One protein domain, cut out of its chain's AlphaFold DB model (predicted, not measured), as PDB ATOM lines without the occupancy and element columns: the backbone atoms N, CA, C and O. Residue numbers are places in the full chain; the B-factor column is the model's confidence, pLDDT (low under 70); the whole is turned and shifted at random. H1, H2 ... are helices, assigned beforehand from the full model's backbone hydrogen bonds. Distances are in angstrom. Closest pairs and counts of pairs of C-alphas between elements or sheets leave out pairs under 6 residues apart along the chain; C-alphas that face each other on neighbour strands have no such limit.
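Overview. This is residues 69 to 148 of the 148 residues of an uncharacterized protein of Bacillus salipaludis (UniProt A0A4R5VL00). Little regular structure is present: a loose, winding chain has one short helix, H1, toward one end and a pair of touching helices, H2 and H3, toward the other, with a long link between H1 and H2. Residues 69 to 95 lead to H1 with no named element. The printed part has 80 residues, three named helices and no named strand; 21 residues are in named elements, class all helix. It is loose, radius of gyration of the C-alphas 16.1 A, spans 49 by 36 by 20 A.

Along the chain. Residues 88 to 89 pair antiparallel with residues 92 to 93. H1, residues 96 to 102, begins at C-alpha (-16.723, -11.322, -56.248) and is 10.1 A long. H2, residues 120 to 129, measures 14.3 A. H3, residues 139 to 142, measures 5.3 A and ends at C-alpha (-49.985, -0.676, -38.507).

Arrangement. H2 and H3 touch, closest at the C-alphas of Ser 121 and Tyr 140, 6.7 A. H1 is apart from both. In H1 and H2 every O i to N i+4 pair is within hydrogen-bond range; H3 is too short for one.

Size, cuts and confidence. The C-alphas farthest apart, Gly 91 and Val 148, are 52.3 A apart. The printed part has no cut. Residues 145 to 148 are under pLDDT 70.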
ATOM      1  N   GLY A  69     -24.524 -22.197 -28.145       97.44
ATOM      2  CA  GLY A  69     -23.636 -21.268 -27.432       97.44
ATOM      3  C   GLY A  69     -22.825 -20.321 -28.325       97.44
ATOM      4  O   GLY A  69     -21.985 -19.591 -27.811       97.44
ATOM      5  N   LYS A  70     -23.050 -20.320 -29.645       97.88
ATOM      6  CA  LYS A  70     -22.435 -19.357 -30.567       97.88
ATOM      7  C   LYS A  70     -23.317 -18.121 -30.739       97.88
ATOM      8  O   LYS A  70     -24.534 -18.189 -30.587       97.88
ATOM      9  N   ASN A  71     -22.688 -17.013 -31.119       98.00
ATOM     10  CA  ASN A  71     -23.393 -15.806 -31.537       98.00
ATOM     11  C   ASN A  71     -24.044 -16.015 -32.909       98.00
ATOM     12  O   ASN A  71     -23.500 -16.728 -33.756       98.00
ATOM     13  N   VAL A  72     -25.177 -15.353 -33.137       96.12
ATOM     14  CA  VAL A  72     -25.851 -15.299 -34.437       96.12
ATOM     15  C   VAL A  72     -25.713 -13.883 -34.980       96.12
ATOM     16  O   VAL A  72     -26.092 -12.927 -34.309       96.12
ATOM     17  N   ILE A  73     -25.158 -13.755 -36.183       96.50
ATOM     18  CA  ILE A  73     -25.058 -12.489 -36.911       96.50
ATOM     19  C   ILE A  73     -25.901 -12.633 -38.173       96.50
ATOM     20  O   ILE A  73     -25.705 -13.571 -38.944       96.50
ATOM     21  N   ILE A  74     -26.839 -11.710 -38.367       95.38
ATOM     22  CA  ILE A  74     -27.702 -11.651 -39.547       95.38
ATOM     23  C   ILE A  74     -27.271 -10.436 -40.362       95.38
ATOM     24  O   ILE A  74     -27.187  -9.332 -39.831       95.38
ATOM     25  N   VAL A  75     -26.993 -10.649 -41.647       95.31
ATOM     26  CA  VAL A  75     -26.641  -9.583 -42.591       95.31
ATOM     27  C   VAL A  75     -27.711  -9.537 -43.670       95.31
ATOM     28  O   VAL A  75     -27.852 -10.476 -44.452       95.31
ATOM     29  N   GLN A  76     -28.465  -8.444 -43.705       95.00
ATOM     30  CA  GLN A  76     -29.458  -8.193 -44.741       95.00
ATOM     31  C   GLN A  76     -28.808  -7.451 -45.910       95.00
ATOM     32  O   GLN A  76     -28.220  -6.386 -45.731       95.00
ATOM     33  N   LEU A  77     -28.915  -8.020 -47.110       94.94
ATOM     34  CA  LEU A  77     -28.430  -7.398 -48.339       94.94
ATOM     35  C   LEU A  77     -29.582  -6.635 -48.996       94.94
ATOM     36  O   LEU A  77     -30.505  -7.239 -49.539       94.94
ATOM     37  N   GLU A  78     -29.536  -5.307 -48.918       95.62
ATOM     38  CA  GLU A  78     -30.601  -4.436 -49.420       95.62
ATOM     39  C   GLU A  78     -30.769  -4.569 -50.939       95.62
ATOM     40  O   GLU A  78     -29.801  -4.465 -51.694       95.62
ATOM     41  N   SER A  79     -32.011  -4.801 -51.377       93.31
ATOM     42  CA  SER A  79     -32.399  -4.901 -52.792       93.31
ATOM     43  C   SER A  79     -31.561  -5.891 -53.633       93.31
ATOM     44  O   SER A  79     -31.478  -5.767 -54.857       93.31
ATOM     45  N   MET A  80     -30.952  -6.894 -52.993       94.44
ATOM     46  CA  MET A  80     -30.113  -7.893 -53.652       94.44
ATOM     47  C   MET A  80     -30.952  -9.042 -54.216       94.44
ATOM     48  O   MET A  80     -31.845  -9.566 -53.554       94.44
ATOM     49  N   GLN A  81     -30.626  -9.489 -55.430       94.00
ATOM     50  CA  GLN A  81     -31.270 -10.636 -56.067       94.00
ATOM     51  C   GLN A  81     -30.242 -11.694 -56.471       94.00
ATOM     52  O   GLN A  81     -29.116 -11.381 -56.863       94.00
ATOM     53  N   SER A  82     -30.648 -12.966 -56.418       93.06
ATOM     54  CA  SER A  82     -29.772 -14.114 -56.692       93.06
ATOM     55  C   SER A  82     -29.200 -14.122 -58.109       93.06
ATOM     56  O   SER A  82     -28.138 -14.700 -58.322       93.06
ATOM     57  N   PHE A  83     -29.840 -13.442 -59.070       93.31
ATOM     58  CA  PHE A  83     -29.335 -13.360 -60.439       93.31
ATOM     59  C   PHE A  83     -27.971 -12.677 -60.532       93.31
ATOM     60  O   PHE A  83     -27.289 -12.916 -61.516       93.31
ATOM     61  N   ALA A  84     -27.595 -11.821 -59.573       94.19
ATOM     62  CA  ALA A  84     -26.326 -11.089 -59.578       94.19
ATOM     63  C   ALA A  84     -25.133 -11.928 -59.073       94.19
ATOM     64  O   ALA A  84     -23.980 -11.521 -59.237       94.19
ATOM     65  N   ILE A  85     -25.404 -13.091 -58.472       95.75
ATOM     66  CA  ILE A  85     -24.384 -14.057 -58.054       95.75
ATOM     67  C   ILE A  85     -23.816 -14.755 -59.293       95.75
ATOM     68  O   ILE A  85     -24.557 -15.105 -60.210       95.75
ATOM     69  N   ASP A  86     -22.495 -14.931 -59.324       96.19
ATOM     70  CA  ASP A  86     -21.722 -15.511 -60.434       96.19
ATOM     71  C   ASP A  86     -21.938 -14.808 -61.790       96.19
ATOM     72  O   ASP A  86     -21.726 -15.385 -62.860       96.19
ATOM     73  N   ARG A  87     -22.372 -13.541 -61.770       96.69
ATOM     74  CA  ARG A  87     -22.489 -12.710 -62.971       96.69
ATOM     75  C   ARG A  87     -21.317 -11.766 -63.127       96.69
ATOM     76  O   ARG A  87     -20.781 -11.252 -62.147       96.69
ATOM     77  N   SER A  88     -21.028 -11.469 -64.391       97.12
ATOM     78  CA  SER A  88     -20.020 -10.500 -64.799       97.12
ATOM     79  C   SER A  88     -20.571  -9.555 -65.858       97.12
ATOM     80  O   SER A  88     -21.358  -9.959 -66.716       97.12
ATOM     81  N   ILE A  89     -20.122  -8.304 -65.818       96.81
ATOM     82  CA  ILE A  89     -20.375  -7.286 -66.839       96.81
ATOM     83  C   ILE A  89     -19.012  -6.836 -67.355       96.81
ATOM     84  O   ILE A  89     -18.136  -6.491 -66.569       96.81
ATOM     85  N   ASN A  90     -18.809  -6.885 -68.675       96.62
ATOM     86  CA  ASN A  90     -17.536  -6.532 -69.321       96.62
ATOM     87  C   ASN A  90     -16.314  -7.278 -68.745       96.62
ATOM     88  O   ASN A  90     -15.230  -6.717 -68.627       96.62
ATOM     89  N   GLY A  91     -16.496  -8.544 -68.359       95.75
ATOM     90  CA  GLY A  91     -15.433  -9.370 -67.778       95.75
ATOM     91  C   GLY A  91     -15.160  -9.129 -66.289       95.75
ATOM     92  O   GLY A  91     -14.338  -9.839 -65.718       95.75
ATOM     93  N   GLN A  92     -15.862  -8.197 -65.638       96.88
ATOM     94  CA  GLN A  92     -15.743  -7.948 -64.202       96.88
ATOM     95  C   GLN A  92     -16.916  -8.568 -63.440       96.88
ATOM     96  O   GLN A  92     -18.075  -8.308 -63.768       96.88
ATOM     97  N   GLU A  93     -16.620  -9.369 -62.415       97.50
ATOM     98  CA  GLU A  93     -17.641  -9.952 -61.537       97.50
ATOM     99  C   GLU A  93     -18.414  -8.870 -60.776       97.50
ATOM    100  O   GLU A  93     -17.825  -7.935 -60.231       97.50
ATOM    101  N   ILE A  94     -19.737  -9.029 -60.692       96.88
ATOM    102  CA  ILE A  94     -20.619  -8.098 -59.976       96.88
ATOM    103  C   ILE A  94     -20.449  -8.260 -58.458       96.88
ATOM    104  O   ILE A  94     -20.434  -7.270 -57.729       96.88
ATOM    105  N   THR A  95     -20.310  -9.499 -57.966       97.12
ATOM    106  CA  THR A  95     -20.266  -9.802 -56.522       97.12
ATOM    107  C   THR A  95     -19.128 -10.755 -56.116       97.12
ATOM    108  O   THR A  95     -19.366 -11.791 -55.494       97.12
ATOM    109  N   PRO A  96     -17.855 -10.398 -56.379       96.69
ATOM    110  CA  PRO A  96     -16.723 -11.322 -56.248       96.69
ATOM    111  C   PRO A  96     -16.538 -11.919 -54.847       96.69
ATOM    112  O   PRO A  96     -16.155 -13.079 -54.699       96.69
ATOM    113  N   HIS A  97     -16.832 -11.158 -53.791       96.38
ATOM    114  CA  HIS A  97     -16.756 -11.671 -52.420       96.38
ATOM    115  C   HIS A  97     -17.908 -12.625 -52.077       96.38
ATOM    116  O   HIS A  97     -17.680 -13.622 -51.395       96.38
ATOM    117  N   LEU A  98     -19.123 -12.363 -52.572       95.75
ATOM    118  CA  LEU A  98     -20.275 -13.239 -52.335       95.75
ATOM    119  C   LEU A  98     -20.167 -14.537 -53.142       95.75
ATOM    120  O   LEU A  98     -20.506 -15.594 -52.615       95.75
ATOM    121  N   ASN A  99     -19.621 -14.475 -54.361       96.44
ATOM    122  CA  ASN A  99     -19.322 -15.654 -55.181       96.44
ATOM    123  C   ASN A  99     -18.365 -16.609 -54.455       96.44
ATOM    124  O   ASN A  99     -18.584 -17.817 -54.423       96.44
ATOM    125  N   LYS A 100     -17.323 -16.066 -53.808       96.62
ATOM    126  CA  LYS A 100     -16.402 -16.857 -52.976       96.62
ATOM    127  C   LYS A 100     -17.104 -17.428 -51.749       96.62
ATOM    128  O   LYS A 100     -17.050 -18.633 -51.533       96.62
ATOM    129  N   LEU A 101     -17.821 -16.584 -51.002       94.94
ATOM    130  CA  LEU A 101     -18.508 -16.992 -49.776       94.94
ATOM    131  C   LEU A 101     -19.531 -18.107 -50.028       94.94
ATOM    132  O   LEU A 101     -19.628 -19.039 -49.235       94.94
ATOM    133  N   LYS A 102     -20.243 -18.059 -51.160       94.81
ATOM    134  CA  LYS A 102     -21.180 -19.102 -51.601       94.81
ATOM    135  C   LYS A 102     -20.553 -20.501 -51.603       94.81
ATOM    136  O   LYS A 102     -21.255 -21.458 -51.290       94.81
ATOM    137  N   ASN A 103     -19.268 -20.631 -51.935       94.81
ATOM    138  CA  ASN A 103     -18.579 -21.925 -51.991       94.81
ATOM    139  C   ASN A 103     -18.143 -22.444 -50.608       94.81
ATOM    140  O   ASN A 103     -17.760 -23.604 -50.488       94.81
ATOM    141  N   GLU A 104     -18.215 -21.607 -49.571       95.75
ATOM    142  CA  GLU A 104     -17.795 -21.925 -48.198       95.75
ATOM    143  C   GLU A 104     -18.981 -22.061 -47.222       95.75
ATOM    144  O   GLU A 104     -18.797 -22.465 -46.075       95.75
ATOM    145  N   MET A 105     -20.206 -21.737 -47.658       93.62
ATOM    146  CA  MET A 105     -21.404 -21.716 -46.811       93.62
ATOM    147  C   MET A 105     -22.551 -22.563 -47.368       93.62
ATOM    148  O   MET A 105     -22.574 -22.945 -48.536       93.62
ATOM    149  N   PHE A 106     -23.568 -22.808 -46.535       93.62
ATOM    150  CA  PHE A 106     -24.842 -23.322 -47.030       93.62
ATOM    151  C   PHE A 106     -25.500 -22.276 -47.936       93.62
ATOM    152  O   PHE A 106     -25.937 -21.222 -47.476       93.62
ATOM    153  N   TRP A 107     -25.572 -22.583 -49.228       94.50
ATOM    154  CA  TRP A 107     -26.198 -21.739 -50.236       94.50
ATOM    155  C   TRP A 107     -27.559 -22.293 -50.655       94.50
ATOM    156  O   TRP A 107     -27.688 -23.469 -50.995       94.50
ATOM    157  N   PHE A 108     -28.568 -21.423 -50.695       94.56
ATOM    158  CA  PHE A 108     -29.933 -21.784 -51.064       94.56
ATOM    159  C   PHE A 108     -30.396 -20.933 -52.259       94.56
ATOM    160  O   PHE A 108     -30.855 -19.810 -52.064       94.56
ATOM    161  N   PRO A 109     -30.304 -21.440 -53.503       91.44
ATOM    162  CA  PRO A 109     -30.649 -20.663 -54.698       91.44
ATOM    163  C   PRO A 109     -32.160 -20.439 -54.879       91.44
ATOM    164  O   PRO A 109     -32.556 -19.552 -55.627       91.44
ATOM    165  N   ASN A 110     -32.993 -21.233 -54.197       93.81
ATOM    166  CA  ASN A 110     -34.451 -21.258 -54.352       93.81
ATOM    167  C   ASN A 110     -35.166 -20.683 -53.116       93.81
ATOM    168  O   ASN A 110     -36.105 -21.287 -52.598       93.81
ATOM    169  N   ILE A 111     -34.678 -19.548 -52.609       92.38
ATOM    170  CA  ILE A 111     -35.354 -18.746 -51.582       92.38
ATOM    171  C   ILE A 111     -35.927 -17.503 -52.256       92.38
ATOM    172  O   ILE A 111     -35.263 -16.872 -53.076       92.38
ATOM    173  N   TYR A 112     -37.162 -17.165 -51.900       92.44
ATOM    174  CA  TYR A 112     -37.911 -16.072 -52.504       92.44
ATOM    175  C   TYR A 112     -38.291 -15.046 -51.446       92.44
ATOM    176  O   TYR A 112     -38.660 -15.408 -50.328       92.44
ATOM    177  N   ASP A 113     -38.223 -13.775 -51.828       90.56
ATOM    178  CA  ASP A 113     -38.770 -12.689 -51.030       90.56
ATOM    179  C   ASP A 113     -40.307 -12.755 -51.048       90.56
ATOM    180  O   ASP A 113     -40.924 -12.923 -52.102       90.56
ATOM    181  N   VAL A 114     -40.914 -12.644 -49.868       90.25
ATOM    182  CA  VAL A 114     -42.372 -12.602 -49.666       90.25
ATOM    183  C   VAL A 114     -42.818 -11.265 -49.064       90.25
ATOM    184  O   VAL A 114     -43.932 -11.160 -48.547       90.25
ATOM    185  N   SER A 115     -41.944 -10.256 -49.107       89.94
ATOM    186  CA  SER A 115     -42.258  -8.888 -48.722       89.94
ATOM    187  C   SER A 115     -43.368  -8.300 -49.595       89.94
ATOM    188  O   SER A 115     -43.585  -8.692 -50.744       89.94
ATOM    189  N   SER A 116     -44.111  -7.356 -49.021       88.81
ATOM    190  CA  SER A 116     -45.175  -6.627 -49.703       88.81
ATOM    191  C   SER A 116     -44.845  -5.130 -49.678       88.81
ATOM    192  O   SER A 116     -43.726  -4.703 -49.969       88.81
ATOM    193  N   GLN A 117     -45.817  -4.287 -49.338       87.94
ATOM    194  CA  GLN A 117     -45.639  -2.842 -49.268       87.94
ATOM    195  C   GLN A 117     -44.655  -2.404 -48.170       87.94
ATOM    196  O   GLN A 117     -44.131  -1.295 -48.261       87.94
ATOM    197  N   GLY A 118     -44.376  -3.245 -47.165       87.12
ATOM    198  CA  GLY A 118     -43.405  -2.956 -46.111       87.12
ATOM    199  C   GLY A 118     -41.945  -3.216 -46.493       87.12
ATOM    200  O   GLY A 118     -41.062  -2.735 -45.777       87.12
ATOM    201  N   ARG A 119     -41.671  -3.897 -47.618       92.12
ATOM    202  CA  ARG A 119     -40.320  -4.121 -48.178       92.12
ATOM    203  C   ARG A 119     -39.332  -4.633 -47.114       92.12
ATOM    204  O   ARG A 119     -39.582  -5.666 -46.504       92.12
ATOM    205  N   THR A 120     -38.265  -3.884 -46.828       93.50
ATOM    206  CA  THR A 120     -37.255  -4.143 -45.788       93.50
ATOM    207  C   THR A 120     -37.884  -4.524 -44.438       93.50
ATOM    208  O   THR A 120     -37.494  -5.528 -43.851       93.50
ATOM    209  N   SER A 121     -38.916  -3.799 -43.982       92.94
ATOM    210  CA  SER A 121     -39.578  -4.084 -42.693       92.94
ATOM    211  C   SER A 121     -40.357  -5.403 -42.685       92.94
ATOM    212  O   SER A 121     -40.451  -6.061 -41.652       92.94
ATOM    213  N   ASP A 122     -40.885  -5.826 -43.837       94.25
ATOM    214  CA  ASP A 122     -41.570  -7.114 -43.964       94.25
ATOM    215  C   ASP A 122     -40.563  -8.275 -43.945       94.25
ATOM    216  O   ASP A 122     -40.839  -9.316 -43.346       94.25
ATOM    217  N   ALA A 123     -39.384  -8.091 -44.553       94.00
ATOM    218  CA  ALA A 123     -38.298  -9.070 -44.515       94.00
ATOM    219  C   ALA A 123     -37.771  -9.273 -43.084       94.00
ATOM    220  O   ALA A 123     -37.632 -10.410 -42.627       94.00
ATOM    221  N   GLU A 124     -37.556  -8.184 -42.342       93.88
ATOM    222  CA  GLU A 124     -37.178  -8.238 -40.926       93.88
ATOM    223  C   GLU A 124     -38.255  -8.909 -40.067       93.88
ATOM    224  O   GLU A 124     -37.948  -9.751 -39.216       93.88
ATOM    225  N   PHE A 125     -39.527  -8.562 -40.287       93.62
ATOM    226  CA  PHE A 125     -40.644  -9.148 -39.555       93.62
ATOM    227  C   PHE A 125     -40.723 -10.662 -39.772       93.62
ATOM    228  O   PHE A 125     -40.800 -11.422 -38.802       93.62
ATOM    229  N   LEU A 126     -40.648 -11.111 -41.027       93.75
ATOM    230  CA  LEU A 126     -40.663 -12.527 -41.382       93.75
ATOM    231  C   LEU A 126     -39.486 -13.275 -40.749       93.75
ATOM    232  O   LEU A 126     -39.685 -14.339 -40.166       93.75
ATOM    233  N   MET A 127     -38.275 -12.717 -40.840       92.88
ATOM    234  CA  MET A 127     -37.062 -13.338 -40.304       92.88
ATOM    235  C   MET A 127     -37.146 -13.543 -38.787       92.88
ATOM    236  O   MET A 127     -36.753 -14.592 -38.281       92.88
ATOM    237  N   ASN A 128     -37.690 -12.564 -38.060       93.31
ATOM    238  CA  ASN A 128     -37.746 -12.605 -36.598       93.31
ATOM    239  C   ASN A 128     -38.941 -13.387 -36.041       93.31
ATOM    240  O   ASN A 128     -38.862 -13.913 -34.933       93.31
ATOM    241  N   THR A 129     -40.056 -13.454 -36.772       92.94
ATOM    242  CA  THR A 129     -41.316 -14.008 -36.240       92.94
ATOM    243  C   THR A 129     -41.787 -15.272 -36.949       92.94
ATOM    244  O   THR A 129     -42.646 -15.979 -36.428       92.94
ATOM    245  N   SER A 130     -41.239 -15.575 -38.130       92.69
ATOM    246  CA  SER A 130     -41.736 -16.626 -39.025       92.69
ATOM    247  C   SER A 130     -43.202 -16.429 -39.457       92.69
ATOM    248  O   SER A 130     -43.882 -17.381 -39.841       92.69
ATOM    249  N   LEU A 131     -43.705 -15.190 -39.408       91.88
ATOM    250  CA  LEU A 131     -45.054 -14.828 -39.841       91.88
ATOM    251  C   LEU A 131     -45.017 -14.057 -41.160       91.88
ATOM    252  O   LEU A 131     -44.130 -13.240 -41.401       91.88
ATOM    253  N   HIS A 132     -46.021 -14.288 -42.003       93.31
ATOM    254  CA  HIS A 132     -46.188 -13.506 -43.222       93.31
ATOM    255  C   HIS A 132     -46.503 -12.037 -42.902       93.31
ATOM    256  O   HIS A 132     -47.246 -11.766 -41.953       93.31
ATOM    257  N   PRO A 133     -45.992 -11.094 -43.712       92.81
ATOM    258  CA  PRO A 133     -46.353  -9.690 -43.588       92.81
ATOM    259  C   PRO A 133     -47.815  -9.440 -43.984       92.81
ATOM    260  O   PRO A 133     -48.508 -10.307 -44.525       92.81
ATOM    261  N   LEU A 134     -48.293  -8.220 -43.731       89.38
ATOM    262  CA  LEU A 134     -49.619  -7.801 -44.180       89.38
ATOM    263  C   LEU A 134     -49.686  -7.726 -45.712       89.38
ATOM    264  O   LEU A 134     -48.748  -7.303 -46.382       89.38
ATOM    265  N   LEU A 135     -50.858  -8.040 -46.269       85.25
ATOM    266  CA  LEU A 135     -51.115  -7.865 -47.703       85.25
ATOM    267  C   LEU A 135     -51.022  -6.391 -48.138       85.25
ATOM    268  O   LEU A 135     -50.648  -6.115 -49.274       85.25
ATOM    269  N   THR A 136     -51.363  -5.449 -47.249       82.56
ATOM    270  CA  THR A 136     -51.310  -4.002 -47.512       82.56
ATOM    271  C   THR A 136     -50.774  -3.220 -46.313       82.56
ATOM    272  O   THR A 136     -51.128  -3.477 -45.158       82.56
ATOM    273  N   GLY A 137     -49.991  -2.182 -46.593       83.69
ATOM    274  CA  GLY A 137     -49.224  -1.424 -45.611       83.69
ATOM    275  C   GLY A 137     -48.022  -2.199 -45.073       83.69
ATOM    276  O   GLY A 137     -47.708  -3.288 -45.540       83.69
ATOM    277  N   SER A 138     -47.361  -1.619 -44.076       88.25
ATOM    278  CA  SER A 138     -46.269  -2.257 -43.334       88.25
ATOM    279  C   SER A 138     -46.775  -2.731 -41.974       88.25
ATOM    280  O   SER A 138     -47.521  -2.004 -41.303       88.25
ATOM    281  N   VAL A 139     -46.340  -3.924 -41.552       88.31
ATOM    282  CA  VAL A 139     -46.610  -4.444 -40.201       88.31
ATOM    283  C   VAL A 139     -46.109  -3.460 -39.144       88.31
ATOM    284  O   VAL A 139     -46.850  -3.142 -38.220       88.31
ATOM    285  N   TYR A 140     -44.905  -2.910 -39.315       87.94
ATOM    286  CA  TYR A 140     -44.292  -1.992 -38.346       87.94
ATOM    287  C   TYR A 140     -45.103  -0.703 -38.170       87.94
ATOM    288  O   TYR A 140     -45.171  -0.164 -37.069       87.94
ATOM    289  N   MET A 141     -45.757  -0.229 -39.234       84.50
ATOM    290  CA  MET A 141     -46.568   0.990 -39.188       84.50
ATOM    291  C   MET A 141     -47.964   0.757 -38.601       84.50
ATOM    292  O   MET A 141     -48.470   1.598 -37.864       84.50
ATOM    293  N   LYS A 142     -48.607  -0.369 -38.938       81.31
ATOM    294  CA  LYS A 142     -49.985  -0.676 -38.507       81.31
ATOM    295  C   LYS A 142     -50.050  -1.366 -37.143       81.31
ATOM    296  O   LYS A 142     -51.017  -1.188 -36.407       81.31
ATOM    297  N   HIS A 143     -49.020  -2.135 -36.811       83.06
ATOM    298  CA  HIS A 143     -48.868  -2.872 -35.560       83.06
ATOM    299  C   HIS A 143     -47.483  -2.611 -34.956       83.06
ATOM    300  O   HIS A 143     -46.695  -3.547 -34.801       83.06
ATOM    301  N   PRO A 144     -47.162  -1.350 -34.609       76.31
ATOM    302  CA  PRO A 144     -45.914  -1.054 -33.932       76.31
ATOM    303  C   PRO A 144     -45.903  -1.807 -32.601       76.31
ATOM    304  O   PRO A 144     -46.745  -1.578 -31.725       76.31
ATOM    305  N   VAL A 145     -44.966  -2.740 -32.459       64.12
ATOM    306  CA  VAL A 145     -44.723  -3.409 -31.184       64.12
ATOM    307  C   VAL A 145     -44.261  -2.327 -30.213       64.12
ATOM    308  O   VAL A 145     -43.223  -1.698 -30.423       64.12
ATOM    309  N   LYS A 146     -45.034  -2.074 -29.150       44.53
ATOM    310  CA  LYS A 146     -44.521  -1.334 -27.994       44.53
ATOM    311  C   LYS A 146     -43.517  -2.250 -27.307       44.53
ATOM    312  O   LYS A 146     -43.908  -3.074 -26.489       44.53
ATOM    313  N   TYR A 147     -42.248  -2.139 -27.675       37.03
ATOM    314  CA  TYR A 147     -41.168  -2.622 -26.828       37.03
ATOM    315  C   TYR A 147     -41.108  -1.689 -25.609       37.03
ATOM    316  O   TYR A 147     -40.484  -0.632 -25.667       37.03
ATOM    317  N   VAL A 148     -41.852  -2.038 -24.556       32.22
ATOM    318  CA  VAL A 148     -41.678  -1.528 -23.188       32.22
ATOM    319  C   VAL A 148     -41.577  -2.732 -22.272       32.22
ATOM    320  O   VAL A 148     -42.463  -3.609 -22.395       32.22
TER     321      VAL A 148